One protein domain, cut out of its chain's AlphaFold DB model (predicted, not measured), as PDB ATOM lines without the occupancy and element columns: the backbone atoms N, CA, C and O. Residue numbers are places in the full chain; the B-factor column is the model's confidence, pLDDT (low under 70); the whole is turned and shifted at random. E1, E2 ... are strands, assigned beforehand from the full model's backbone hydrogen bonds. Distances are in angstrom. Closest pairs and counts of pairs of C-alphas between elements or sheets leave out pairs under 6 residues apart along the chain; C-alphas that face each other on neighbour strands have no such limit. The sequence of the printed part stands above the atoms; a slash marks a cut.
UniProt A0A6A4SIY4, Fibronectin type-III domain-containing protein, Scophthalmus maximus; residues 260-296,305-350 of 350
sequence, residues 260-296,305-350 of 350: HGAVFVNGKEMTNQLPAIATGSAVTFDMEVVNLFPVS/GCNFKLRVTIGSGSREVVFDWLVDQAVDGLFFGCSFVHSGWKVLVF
ATOM      1  N   HIS A 260      21.238  35.421  24.200       72.25
ATOM      2  CA  HIS A 260      22.385  35.574  23.304       72.25
ATOM      3  C   HIS A 260      22.353  36.910  22.557       72.25
ATOM      4  O   HIS A 260      21.291  37.458  22.271       72.25
ATOM      5  N   GLY A 261      23.536  37.438  22.248       82.12
ATOM      6  CA  GLY A 261      23.733  38.599  21.390       82.12
ATOM      7  C   GLY A 261      23.681  38.181  19.923       82.12
ATOM      8  O   GLY A 261      24.676  37.706  19.373       82.12
ATOM      9  N   ALA A 262      22.517  38.332  19.297       84.62
ATOM     10  CA  ALA A 262      22.357  38.111  17.864       84.62
ATOM     11  C   ALA A 262      23.129  39.170  17.055       84.62
ATOM     12  O   ALA A 262      23.145  40.351  17.406       84.62
ATOM     13  N   VAL A 263      23.765  38.741  15.961       89.31
ATOM     14  CA  VAL A 263      24.518  39.607  15.043       89.31
ATOM     15  C   VAL A 263      23.752  39.712  13.730       89.31
ATOM     16  O   VAL A 263      23.359  38.696  13.166       89.31
ATOM     17  N   PHE A 264      23.562  40.931  13.223       89.19
ATOM     18  CA  PHE A 264      22.842  41.186  11.976       89.19
ATOM     19  C   PHE A 264      23.757  41.832  10.938       89.19
ATOM     20  O   PHE A 264      24.511  42.748  11.258       89.19
ATOM     21  N   VAL A 265      23.640  41.397   9.684       90.69
ATOM     22  CA  VAL A 265      24.342  41.976   8.529       90.69
ATOM     23  C   VAL A 265      23.302  42.326   7.475       90.69
ATOM     24  O   VAL A 265      22.559  41.455   7.024       90.69
ATOM     25  N   ASN A 266      23.204  43.608   7.106       87.69
ATOM     26  CA  ASN A 266      22.195  44.119   6.167       87.69
ATOM     27  C   ASN A 266      20.753  43.682   6.526       87.69
ATOM     28  O   ASN A 266      19.969  43.296   5.664       87.69
ATOM     29  N   GLY A 267      20.418  43.689   7.823       84.19
ATOM     30  CA  GLY A 267      19.097  43.302   8.339       84.19
ATOM     31  C   GLY A 267      18.851  41.792   8.451       84.19
ATOM     32  O   GLY A 267      17.791  41.388   8.924       84.19
ATOM     33  N   LYS A 268      19.813  40.948   8.063       86.44
ATOM     34  CA  LYS A 268      19.716  39.490   8.181       86.44
ATOM     35  C   LYS A 268      20.516  38.979   9.375       86.44
ATOM     36  O   LYS A 268      21.700  39.283   9.500       86.44
ATOM     37  N   GLU A 269      19.878  38.176  10.218       85.75
ATOM     38  CA  GLU A 269      20.526  37.538  11.365       85.75
ATOM     39  C   GLU A 269      21.560  36.489  10.923       85.75
ATOM     40  O   GLU A 269      21.330  35.703   9.997       85.75
ATOM     41  N   MET A 270      22.704  36.485  11.599       86.62
ATOM     42  CA  MET A 270      23.780  35.513  11.441       86.62
ATOM     43  C   MET A 270      23.576  34.328  12.388       86.62
ATOM     44  O   MET A 270      23.053  34.469  13.487       86.62
ATOM     45  N   THR A 271      24.055  33.146  11.998       85.56
ATOM     46  CA  THR A 271      23.941  31.932  12.828       85.56
ATOM     47  C   THR A 271      24.883  31.934  14.030       85.56
ATOM     48  O   THR A 271      24.621  31.258  15.022       85.56
ATOM     49  N   ASN A 272      25.999  32.660  13.939       86.88
ATOM     50  CA  ASN A 272      26.963  32.775  15.025       86.88
ATOM     51  C   ASN A 272      26.517  33.872  15.988       86.88
ATOM     52  O   ASN A 272      26.262  35.002  15.576       86.88
ATOM     53  N   GLN A 273      26.461  33.529  17.270       84.69
ATOM     54  CA  GLN A 273      25.922  34.390  18.313       84.69
ATOM     55  C   GLN A 273      26.995  34.749  19.336       84.69
ATOM     56  O   GLN A 273      27.831  33.919  19.720       84.69
ATOM     57  N   LEU A 274      26.932  35.987  19.812       89.19
ATOM     58  CA  LEU A 274      27.724  36.472  20.932       89.19
ATOM     59  C   LEU A 274      27.006  36.186  22.260       89.19
ATOM     60  O   LEU A 274      25.813  35.874  22.279       89.19
ATOM     61  N   PRO A 275      27.708  36.261  23.399       85.12
ATOM     62  CA  PRO A 275      27.062  36.279  24.704       85.12
ATOM     63  C   PRO A 275      26.071  37.448  24.801       85.12
ATOM     64  O   PRO A 275      26.270  38.491  24.179       85.12
ATOM     65  N   ALA A 276      24.997  37.285  25.575       81.88
ATOM     66  CA  ALA A 276      24.101  38.402  25.857       81.88
ATOM     67  C   ALA A 276      24.835  39.521  26.609       81.88
ATOM     68  O   ALA A 276      25.651  39.264  27.495       81.88
ATOM     69  N   ILE A 277      24.511  40.763  26.261       84.62
ATOM     70  CA  ILE A 277      25.107  41.954  26.864       84.62
ATOM     71  C   ILE A 277      24.461  42.194  28.232       84.62
ATOM     72  O   ILE A 277      23.240  42.285  28.352       84.62
ATOM     73  N   ALA A 278      25.297  42.340  29.255       82.38
ATOM     74  CA  ALA A 278      24.919  42.756  30.602       82.38
ATOM     75  C   ALA A 278      25.750  43.972  31.044       82.38
ATOM     76  O   ALA A 278      26.732  44.335  30.394       82.38
ATOM     77  N   THR A 279      25.395  44.595  32.170       82.75
ATOM     78  CA  THR A 279      26.183  45.694  32.752       82.75
ATOM     79  C   THR A 279      27.650  45.285  32.913       82.75
ATOM     80  O   THR A 279      27.949  44.269  33.534       82.75
ATOM     81  N   GLY A 280      28.564  46.078  32.345       86.31
ATOM     82  CA  GLY A 280      30.005  45.794  32.336       86.31
ATOM     83  C   GLY A 280      30.497  44.982  31.132       86.31
ATOM     84  O   GLY A 280      31.702  44.807  30.979       86.31
ATOM     85  N   SER A 281      29.601  44.520  30.256       90.12
ATOM     86  CA  SER A 281      29.994  43.928  28.973       90.12
ATOM     87  C   SER A 281      30.557  45.000  28.043       90.12
ATOM     88  O   SER A 281      30.028  46.109  27.974       90.12
ATOM     89  N   ALA A 282      31.597  44.644  27.295       91.94
ATOM     90  CA  ALA A 282      32.119  45.443  26.196       91.94
ATOM     91  C   ALA A 282      31.789  44.756  24.867       91.94
ATOM     92  O   ALA A 282      31.811  43.523  24.778       91.94
ATOM     93  N   VAL A 283      31.480  45.562  23.852       94.19
ATOM     94  CA  VAL A 283      31.343  45.112  22.466       94.19
ATOM     95  C   VAL A 283      32.362  45.877  21.638       94.19
ATOM     96  O   VAL A 283      32.390  47.106  21.685       94.19
ATOM     97  N   THR A 284      33.209  45.158  20.915       95.12
ATOM     98  CA  THR A 284      34.235  45.729  20.041       95.12
ATOM     99  C   THR A 284      33.872  45.483  18.586       95.12
ATOM    100  O   THR A 284      33.302  44.446  18.251       95.12
ATOM    101  N   PHE A 285      34.205  46.443  17.729       95.56
ATOM    102  CA  PHE A 285      34.079  46.329  16.282       95.56
ATOM    103  C   PHE A 285      35.448  46.612  15.679       95.56
ATOM    104  O   PHE A 285      35.932  47.738  15.763       95.56
ATOM    105  N   ASP A 286      36.062  45.593  15.094       94.00
ATOM    106  CA  ASP A 286      37.280  45.726  14.301       94.00
ATOM    107  C   ASP A 286      36.928  45.506  12.827       94.00
ATOM    108  O   ASP A 286      36.113  44.638  12.500       94.00
ATOM    109  N   MET A 287      37.455  46.351  11.942       91.81
ATOM    110  CA  MET A 287      37.110  46.337  10.522       91.81
ATOM    111  C   MET A 287      38.369  46.467   9.674       91.81
ATOM    112  O   MET A 287      39.081  47.466   9.758       91.81
ATOM    113  N   GLU A 288      38.594  45.494   8.795       90.38
ATOM    114  CA  GLU A 288      39.683  45.513   7.821       90.38
ATOM    115  C   GLU A 288      39.141  45.505   6.386       90.38
ATOM    116  O   GLU A 288      38.179  44.808   6.057       90.38
ATOM    117  N   VAL A 289      39.756  46.283   5.495       86.31
ATOM    118  CA  VAL A 289      39.427  46.244   4.063       86.31
ATOM    119  C   VAL A 289      40.097  45.017   3.452       86.31
ATOM    120  O   VAL A 289      41.321  44.932   3.423       86.31
ATOM    121  N   VAL A 290      39.303  44.073   2.938       80.31
ATOM    122  CA  VAL A 290      39.829  42.818   2.374       80.31
ATOM    123  C   VAL A 290      40.124  42.946   0.885       80.31
ATOM    124  O   VAL A 290      41.147  42.453   0.430       80.31
ATOM    125  N   ASN A 291      39.233  43.581   0.117       68.06
ATOM    126  CA  ASN A 291      39.396  43.774  -1.325       68.06
ATOM    127  C   ASN A 291      38.750  45.090  -1.774       68.06
ATOM    128  O   ASN A 291      37.568  45.333  -1.512       68.06
ATOM    129  N   LEU A 292      39.512  45.880  -2.532       61.78
ATOM    130  CA  LEU A 292      39.001  46.906  -3.437       61.78
ATOM    131  C   LEU A 292      38.847  46.228  -4.801       61.78
ATOM    132  O   LEU A 292      39.849  45.919  -5.447       61.78
ATOM    133  N   PHE A 293      37.625  45.912  -5.230       54.94
ATOM    134  CA  PHE A 293      37.441  45.390  -6.585       54.94
ATOM    135  C   PHE A 293      37.750  46.517  -7.585       54.94
ATOM    136  O   PHE A 293      37.128  47.576  -7.496       54.94
ATOM    137  N   PRO A 294      38.693  46.349  -8.533       47.59
ATOM    138  CA  PRO A 294      38.906  47.359  -9.554       47.59
ATOM    139  C   PRO A 294      37.711  47.342 -10.512       47.59
ATOM    140  O   PRO A 294      37.463  46.348 -11.196       47.59
ATOM    141  N   VAL A 295      36.975  48.452 -10.572       48.56
ATOM    142  CA  VAL A 295      36.032  48.711 -11.662       48.56
ATOM    143  C   VAL A 295      36.846  48.773 -12.950       48.56
ATOM    144  O   VAL A 295      37.762  49.586 -13.084       48.56
ATOM    145  N   SER A 296      36.534  47.894 -13.900       45.41
ATOM    146  CA  SER A 296      37.090  47.930 -15.249       45.41
ATOM    147  C   SER A 296      36.877  49.319 -15.851       45.41
ATOM    148  O   SER A 296      35.750  49.704 -16.167       45.41
ATOM    149  N   GLY A 305      29.231  53.358  -8.229       53.34
ATOM    150  CA  GLY A 305      29.699  52.976  -6.904       53.34
ATOM    151  C   GLY A 305      30.719  51.843  -6.908       53.34
ATOM    152  O   GLY A 305      30.519  50.773  -7.481       53.34
ATOM    153  N   CYS A 306      31.830  52.091  -6.224       54.97
ATOM    154  CA  CYS A 306      32.814  51.072  -5.921       54.97
ATOM    155  C   CYS A 306      32.293  50.240  -4.739       54.97
ATOM    156  O   CYS A 306      32.256  50.737  -3.611       54.97
ATOM    157  N   ASN A 307      31.891  48.992  -4.990       66.69
ATOM    158  CA  ASN A 307      31.581  48.050  -3.918       66.69
ATOM    159  C   ASN A 307      32.893  47.571  -3.295       66.69
ATOM    160  O   ASN A 307      33.740  46.995  -3.986       66.69
ATOM    161  N   PHE A 308      33.060  47.769  -1.991       79.19
ATOM    162  CA  PHE A 308      34.224  47.267  -1.267       79.19
ATOM    163  C   PHE A 308      33.804  46.320  -0.149       79.19
ATOM    164  O   PHE A 308      32.700  46.384   0.397       79.19
ATOM    165  N   LYS A 309      34.691  45.365   0.126       87.50
ATOM    166  CA  LYS A 309      34.449  44.278   1.066       87.50
ATOM    167  C   LYS A 309      35.222  44.548   2.349       87.50
ATOM    168  O   LYS A 309      36.455  44.540   2.334       87.50
ATOM    169  N   LEU A 310      34.492  44.743   3.439       90.62
ATOM    170  CA  LEU A 310      35.047  44.798   4.785       90.62
ATOM    171  C   LEU A 310      34.999  43.408   5.405       90.62
ATOM    172  O   LEU A 310      34.007  42.697   5.251       90.62
ATOM    173  N   ARG A 311      36.037  43.024   6.137       93.25
ATOM    174  CA  ARG A 311      35.926  41.968   7.133       93.25
ATOM    175  C   ARG A 311      35.728  42.619   8.480       93.25
ATOM    176  O   ARG A 311      36.536  43.437   8.904       93.25
ATOM    177  N   VAL A 312      34.614  42.273   9.100       95.00
ATOM    178  CA  VAL A 312      34.174  42.820  10.372       95.00
ATOM    179  C   VAL A 312      34.318  41.730  11.419       95.00
ATOM    180  O   VAL A 312      33.798  40.626  11.246       95.00
ATOM    181  N   THR A 313      34.995  42.059  12.509       96.00
ATOM    182  CA  THR A 313      35.103  41.236  13.709       96.00
ATOM    183  C   THR A 313      34.346  41.935  14.826       96.00
ATOM    184  O   THR A 313      34.719  43.029  15.247       96.00
ATOM    185  N   ILE A 314      33.267  41.313  15.300       96.44
ATOM    186  CA  ILE A 314      32.515  41.793  16.460       96.44
ATOM    187  C   ILE A 314      32.889  40.934  17.660       96.44
ATOM    188  O   ILE A 314      32.595  39.737  17.675       96.44
ATOM    189  N   GLY A 315      33.521  41.539  18.660       93.19
ATOM    190  CA  GLY A 315      33.905  40.875  19.902       93.19
ATOM    191  C   GLY A 315      32.968  41.219  21.052       93.19
ATOM    192  O   GLY A 315      32.537  42.359  21.193       93.19
ATOM    193  N   SER A 316      32.660  40.242  21.905       91.94
ATOM    194  CA  SER A 316      32.053  40.488  23.214       91.94
ATOM    195  C   SER A 316      32.496  39.438  24.234       91.94
ATOM    196  O   SER A 316      32.282  38.233  24.062       91.94
ATOM    197  N   GLY A 317      33.138  39.895  25.314       85.50
ATOM    198  CA  GLY A 317      33.759  39.013  26.302       85.50
ATOM    199  C   GLY A 317      34.887  38.182  25.680       85.50
ATOM    200  O   GLY A 317      35.840  38.736  25.148       85.50
ATOM    201  N   SER A 318      34.782  36.854  25.755       83.00
ATOM    202  CA  SER A 318      35.753  35.907  25.181       83.00
ATOM    203  C   SER A 318      35.325  35.312  23.835       83.00
ATOM    204  O   SER A 318      35.918  34.332  23.381       83.00
ATOM    205  N   ARG A 319      34.267  35.846  23.214       91.31
ATOM    206  CA  ARG A 319      33.758  35.375  21.922       91.31
ATOM    207  C   ARG A 319      33.836  36.471  20.876       91.31
ATOM    208  O   ARG A 319      33.603  37.638  21.174       91.31
ATOM    209  N   GLU A 320      34.077  36.051  19.643       94.38
ATOM    210  CA  GLU A 320      34.131  36.922  18.476       94.38
ATOM    211  C   GLU A 320      33.352  36.290  17.323       94.38
ATOM    212  O   GLU A 320      33.319  35.066  17.166       94.38
ATOM    213  N   VAL A 321      32.715  37.133  16.519       94.69
ATOM    214  CA  VAL A 321      32.060  36.748  15.271       94.69
ATOM    215  C   VAL A 321      32.711  37.530  14.143       94.69
ATOM    216  O   VAL A 321      32.671  38.758  14.136       94.69
ATOM    217  N   VAL A 322      33.292  36.805  13.190       94.69
ATOM    218  CA  VAL A 322      33.958  37.373  12.015       94.69
ATOM    219  C   VAL A 322      33.100  37.118  10.784       94.69
ATOM    220  O   VAL A 322      32.670  35.985  10.549       94.69
ATOM    221  N   PHE A 323      32.853  38.152   9.987       93.81
ATOM    222  CA  PHE A 323      32.131  38.025   8.727       93.81
ATOM    223  C   PHE A 323      32.594  39.039   7.692       93.81
ATOM    224  O   PHE A 323      33.203  40.060   8.001       93.81
ATOM    225  N   ASP A 324      32.268  38.745   6.441       92.50
ATOM    226  CA  ASP A 324      32.518  39.644   5.332       92.50
ATOM    227  C   ASP A 324      31.264  40.491   5.052       92.50
ATOM    228  O   ASP A 324      30.190  39.953   4.771       92.50
ATOM    229  N   TRP A 325      31.402  41.812   5.105       91.38
ATOM    230  CA  TRP A 325      30.358  42.784   4.801       91.38
ATOM    231  C   TRP A 325      30.615  43.437   3.442       91.38
ATOM    232  O   TRP A 325      31.673  44.021   3.199       91.38
ATOM    233  N   LEU A 326      29.641  43.316   2.539       87.94
ATOM    234  CA  LEU A 326      29.646  43.999   1.249       87.94
ATOM    235  C   LEU A 326      28.960  45.355   1.410       87.94
ATOM    236  O   LEU A 326      27.788  45.402   1.791       87.94
ATOM    237  N   VAL A 327      29.699  46.430   1.132       84.00
ATOM    238  CA  VAL A 327      29.211  47.810   1.211       84.00
ATOM    239  C   VAL A 327      29.099  48.366  -0.205       84.00
ATOM    240  O   VAL A 327      30.075  48.356  -0.955       84.00
ATOM    241  N   ASP A 328      27.906  48.845  -0.560       76.38
ATOM    242  CA  ASP A 328      27.568  49.257  -1.932       76.38
ATOM    243  C   ASP A 328      28.080  50.660  -2.315       76.38
ATOM    244  O   ASP A 328      27.946  51.101  -3.455       76.38
ATOM    245  N   GLN A 329      28.647  51.404  -1.363       72.81
ATOM    246  CA  GLN A 329      29.165  52.754  -1.584       72.81
ATOM    247  C   GLN A 329      30.471  52.949  -0.836       72.81
ATOM    248  O   GLN A 329      30.500  52.744   0.373       72.81
ATOM    249  N   ALA A 330      31.509  53.409  -1.540       67.56
ATOM    250  CA  ALA A 330      32.736  53.926  -0.942       67.56
ATOM    251  C   ALA A 330      32.404  55.058   0.043       67.56
ATOM    252  O   ALA A 330      31.825  56.070  -0.350       67.56
ATOM    253  N   VAL A 331      32.757  54.874   1.316       70.19
ATOM    254  CA  VAL A 331      32.539  55.862   2.378       70.19
ATOM    255  C   VAL A 331      33.853  56.165   3.088       70.19
ATOM    256  O   VAL A 331      34.624  55.253   3.382       70.19
ATOM    257  N   ASP A 332      34.085  57.440   3.398       71.81
ATOM    258  CA  ASP A 332      35.260  57.894   4.164       71.81
ATOM    259  C   ASP A 332      35.134  57.596   5.671       71.81
ATOM    260  O   ASP A 332      36.082  57.757   6.437       71.81
ATOM    261  N   GLY A 333      33.951  57.158   6.111       80.38
ATOM    262  CA  GLY A 333      33.668  56.794   7.490       80.38
ATOM    263  C   GLY A 333      32.294  56.149   7.640       80.38
ATOM    264  O   GLY A 333      31.401  56.334   6.813       80.38
ATOM    265  N   LEU A 334      32.131  55.385   8.715       87.19
ATOM    266  CA  LEU A 334      30.877  54.738   9.082       87.19
ATOM    267  C   LEU A 334      30.309  55.391  10.338       87.19
ATOM    268  O   LEU A 334      31.046  55.748  11.256       87.19
ATOM    269  N   PHE A 335      28.987  55.510  10.395       90.31
ATOM    270  CA  PHE A 335      28.307  55.868  11.632       90.31
ATOM    271  C   PHE A 335      28.191  54.638  12.527       90.31
ATOM    272  O   PHE A 335      27.867  53.548  12.056       90.31
ATOM    273  N   PHE A 336      28.377  54.833  13.829       92.69
ATOM    274  CA  PHE A 336      27.874  53.897  14.823       92.69
ATOM    275  C   PHE A 336      26.591  54.467  15.430       92.69
ATOM    276  O   PHE A 336      26.387  55.681  15.496       92.69
ATOM    277  N   GLY A 337      25.716  53.580  15.883       92.00
ATOM    278  CA  GLY A 337      24.479  53.961  16.539       92.00
ATOM    279  C   GLY A 337      23.997  52.847  17.446       92.00
ATOM    280  O   GLY A 337      24.306  51.676  17.243       92.00
ATOM    281  N   CYS A 338      23.224  53.222  18.453       91.38
ATOM    282  CA  CYS A 338      22.517  52.292  19.315       91.38
ATOM    283  C   CYS A 338      21.054  52.719  19.402       91.38
ATOM    284  O   CYS A 338      20.753  53.911  19.458       91.38
ATOM    285  N   SER A 339      20.152  51.745  19.428       85.88
ATOM    286  CA  SER A 339      18.724  51.970  19.623       85.88
ATOM    287  C   SER A 339      18.240  51.062  20.738       85.88
ATOM    288  O   SER A 339      18.521  49.863  20.735       85.88
ATOM    289  N   PHE A 340      17.524  51.643  21.694       81.06
ATOM    290  CA  PHE A 340      16.954  50.929  22.825       81.06
ATOM    291  C   PHE A 340      15.479  51.273  22.910       81.06
ATOM    292  O   PHE A 340      15.112  52.439  23.023       81.06
ATOM    293  N   VAL A 341      14.634  50.245  22.876       69.62
ATOM    294  CA  VAL A 341      13.179  50.409  23.012       69.62
ATOM    295  C   VAL A 341      12.812  50.859  24.431       69.62
ATOM    296  O   VAL A 341      11.792  51.510  24.641       69.62
ATOM    297  N   HIS A 342      13.649  50.542  25.421       65.06
ATOM    298  CA  HIS A 342      13.367  50.792  26.833       65.06
ATOM    299  C   HIS A 342      14.375  51.755  27.455       65.06
ATOM    300  O   HIS A 342      15.550  51.788  27.090       65.06
ATOM    301  N   SER A 343      13.917  52.531  28.434       64.94
ATOM    302  CA  SER A 343      14.776  53.391  29.246       64.94
ATOM    303  C   SER A 343      15.673  52.575  30.181       64.94
ATOM    304  O   SER A 343      15.310  51.478  30.592       64.94
ATOM    305  N   GLY A 344      16.812  53.142  30.584       74.00
ATOM    306  CA  GLY A 344      17.722  52.542  31.572       74.00
ATOM    307  C   GLY A 344      19.025  52.008  30.983       74.00
ATOM    308  O   GLY A 344      19.996  51.831  31.718       74.00
ATOM    309  N   TRP A 345      19.092  51.845  29.661       80.94
ATOM    310  CA  TRP A 345      20.338  51.543  28.964       80.94
ATOM    311  C   TRP A 345      21.308  52.721  29.038       80.94
ATOM    312  O   TRP A 345      20.939  53.877  28.821       80.94
ATOM    313  N   LYS A 346      22.567  52.413  29.348       89.31
ATOM    314  CA  LYS A 346      23.681  53.361  29.341       89.31
ATOM    315  C   LYS A 346      24.833  52.721  28.587       89.31
ATOM    316  O   LYS A 346      25.300  51.655  28.978       89.31
ATOM    317  N   VAL A 347      25.276  53.378  27.521       92.69
ATOM    318  CA  VAL A 347      26.398  52.929  26.693       92.69
ATOM    319  C   VAL A 347      27.482  53.990  26.753       92.69
ATOM    320  O   VAL A 347      27.210  55.169  26.537       92.69
ATOM    321  N   LEU A 348      28.701  53.560  27.063       94.50
ATOM    322  CA  LEU A 348      29.903  54.373  26.942       94.50
ATOM    323  C   LEU A 348      30.630  53.950  25.665       94.50
ATOM    324  O   LEU A 348      30.794  52.754  25.430       94.50
ATOM    325  N   VAL A 349      31.048  54.924  24.859       93.62
ATOM    326  CA  VAL A 349      31.804  54.701  23.620       93.62
ATOM    327  C   VAL A 349      33.200  55.284  23.807       93.62
ATOM    328  O   VAL A 349      33.322  56.380  24.359       93.62
ATOM    329  N   PHE A 350      34.215  54.521  23.401       85.88
ATOM    330  CA  PHE A 350      35.634  54.857  23.536       85.88
ATOM    331  C   PHE A 350      36.236  55.314  22.216       85.88
ATOM    332  O   PHE A 350      35.811  54.775  21.168       85.88
TER     333      PHE A 350
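This is residues 260 to 296 and 305 to 350 of the 350 residues of the protein "Fibronectin type-III domain-containing protein" of Scophthalmus maximus (UniProt A0A6A4SIY4). With little regular structure, this is one strongly twisted sheet of three long strands side by side; residues 260 to 275 fold back on themselves beside the E3 edge, and after E3 the last stretch, with no named element, turns back, residues 333 to 338 running past one face of the sheet and residues 339 to 344 sticking out free. The printed part has 83 residues, 28 of them in E1, E2 and E3, in that order along the chain and across the antiparallel sheet; the class is all strand. It is loose, with a radius of gyration of the C-alphas of 14.8 A, and spans 50 by 24 by 23 A.

Residues 260 to 261 pair antiparallel with residues 274 to 275. E1, residues 283 to 292, is antiparallel to E2, residues 308 to 316, with N 286 and O 313 2.9 A apart. E2 and E3, residues 319 to 327, form a hairpin; N 312 and O 323 are 2.8 A apart.

E1 is 27.1 A long from C-alpha 283 at (31.343, 45.112, 22.466), E2 25.5 A, and E3 24.6 A to C-alpha 327 at (29.211, 47.810, 1.211).

Residues 297 to 304 are not printed; C-alphas 296 and 305 are 12.2 A apart. Residues 339 to 344 stand free. The pLDDT is under 70 at residues 291 to 296, 305 to 307, 330 and 341 to 343.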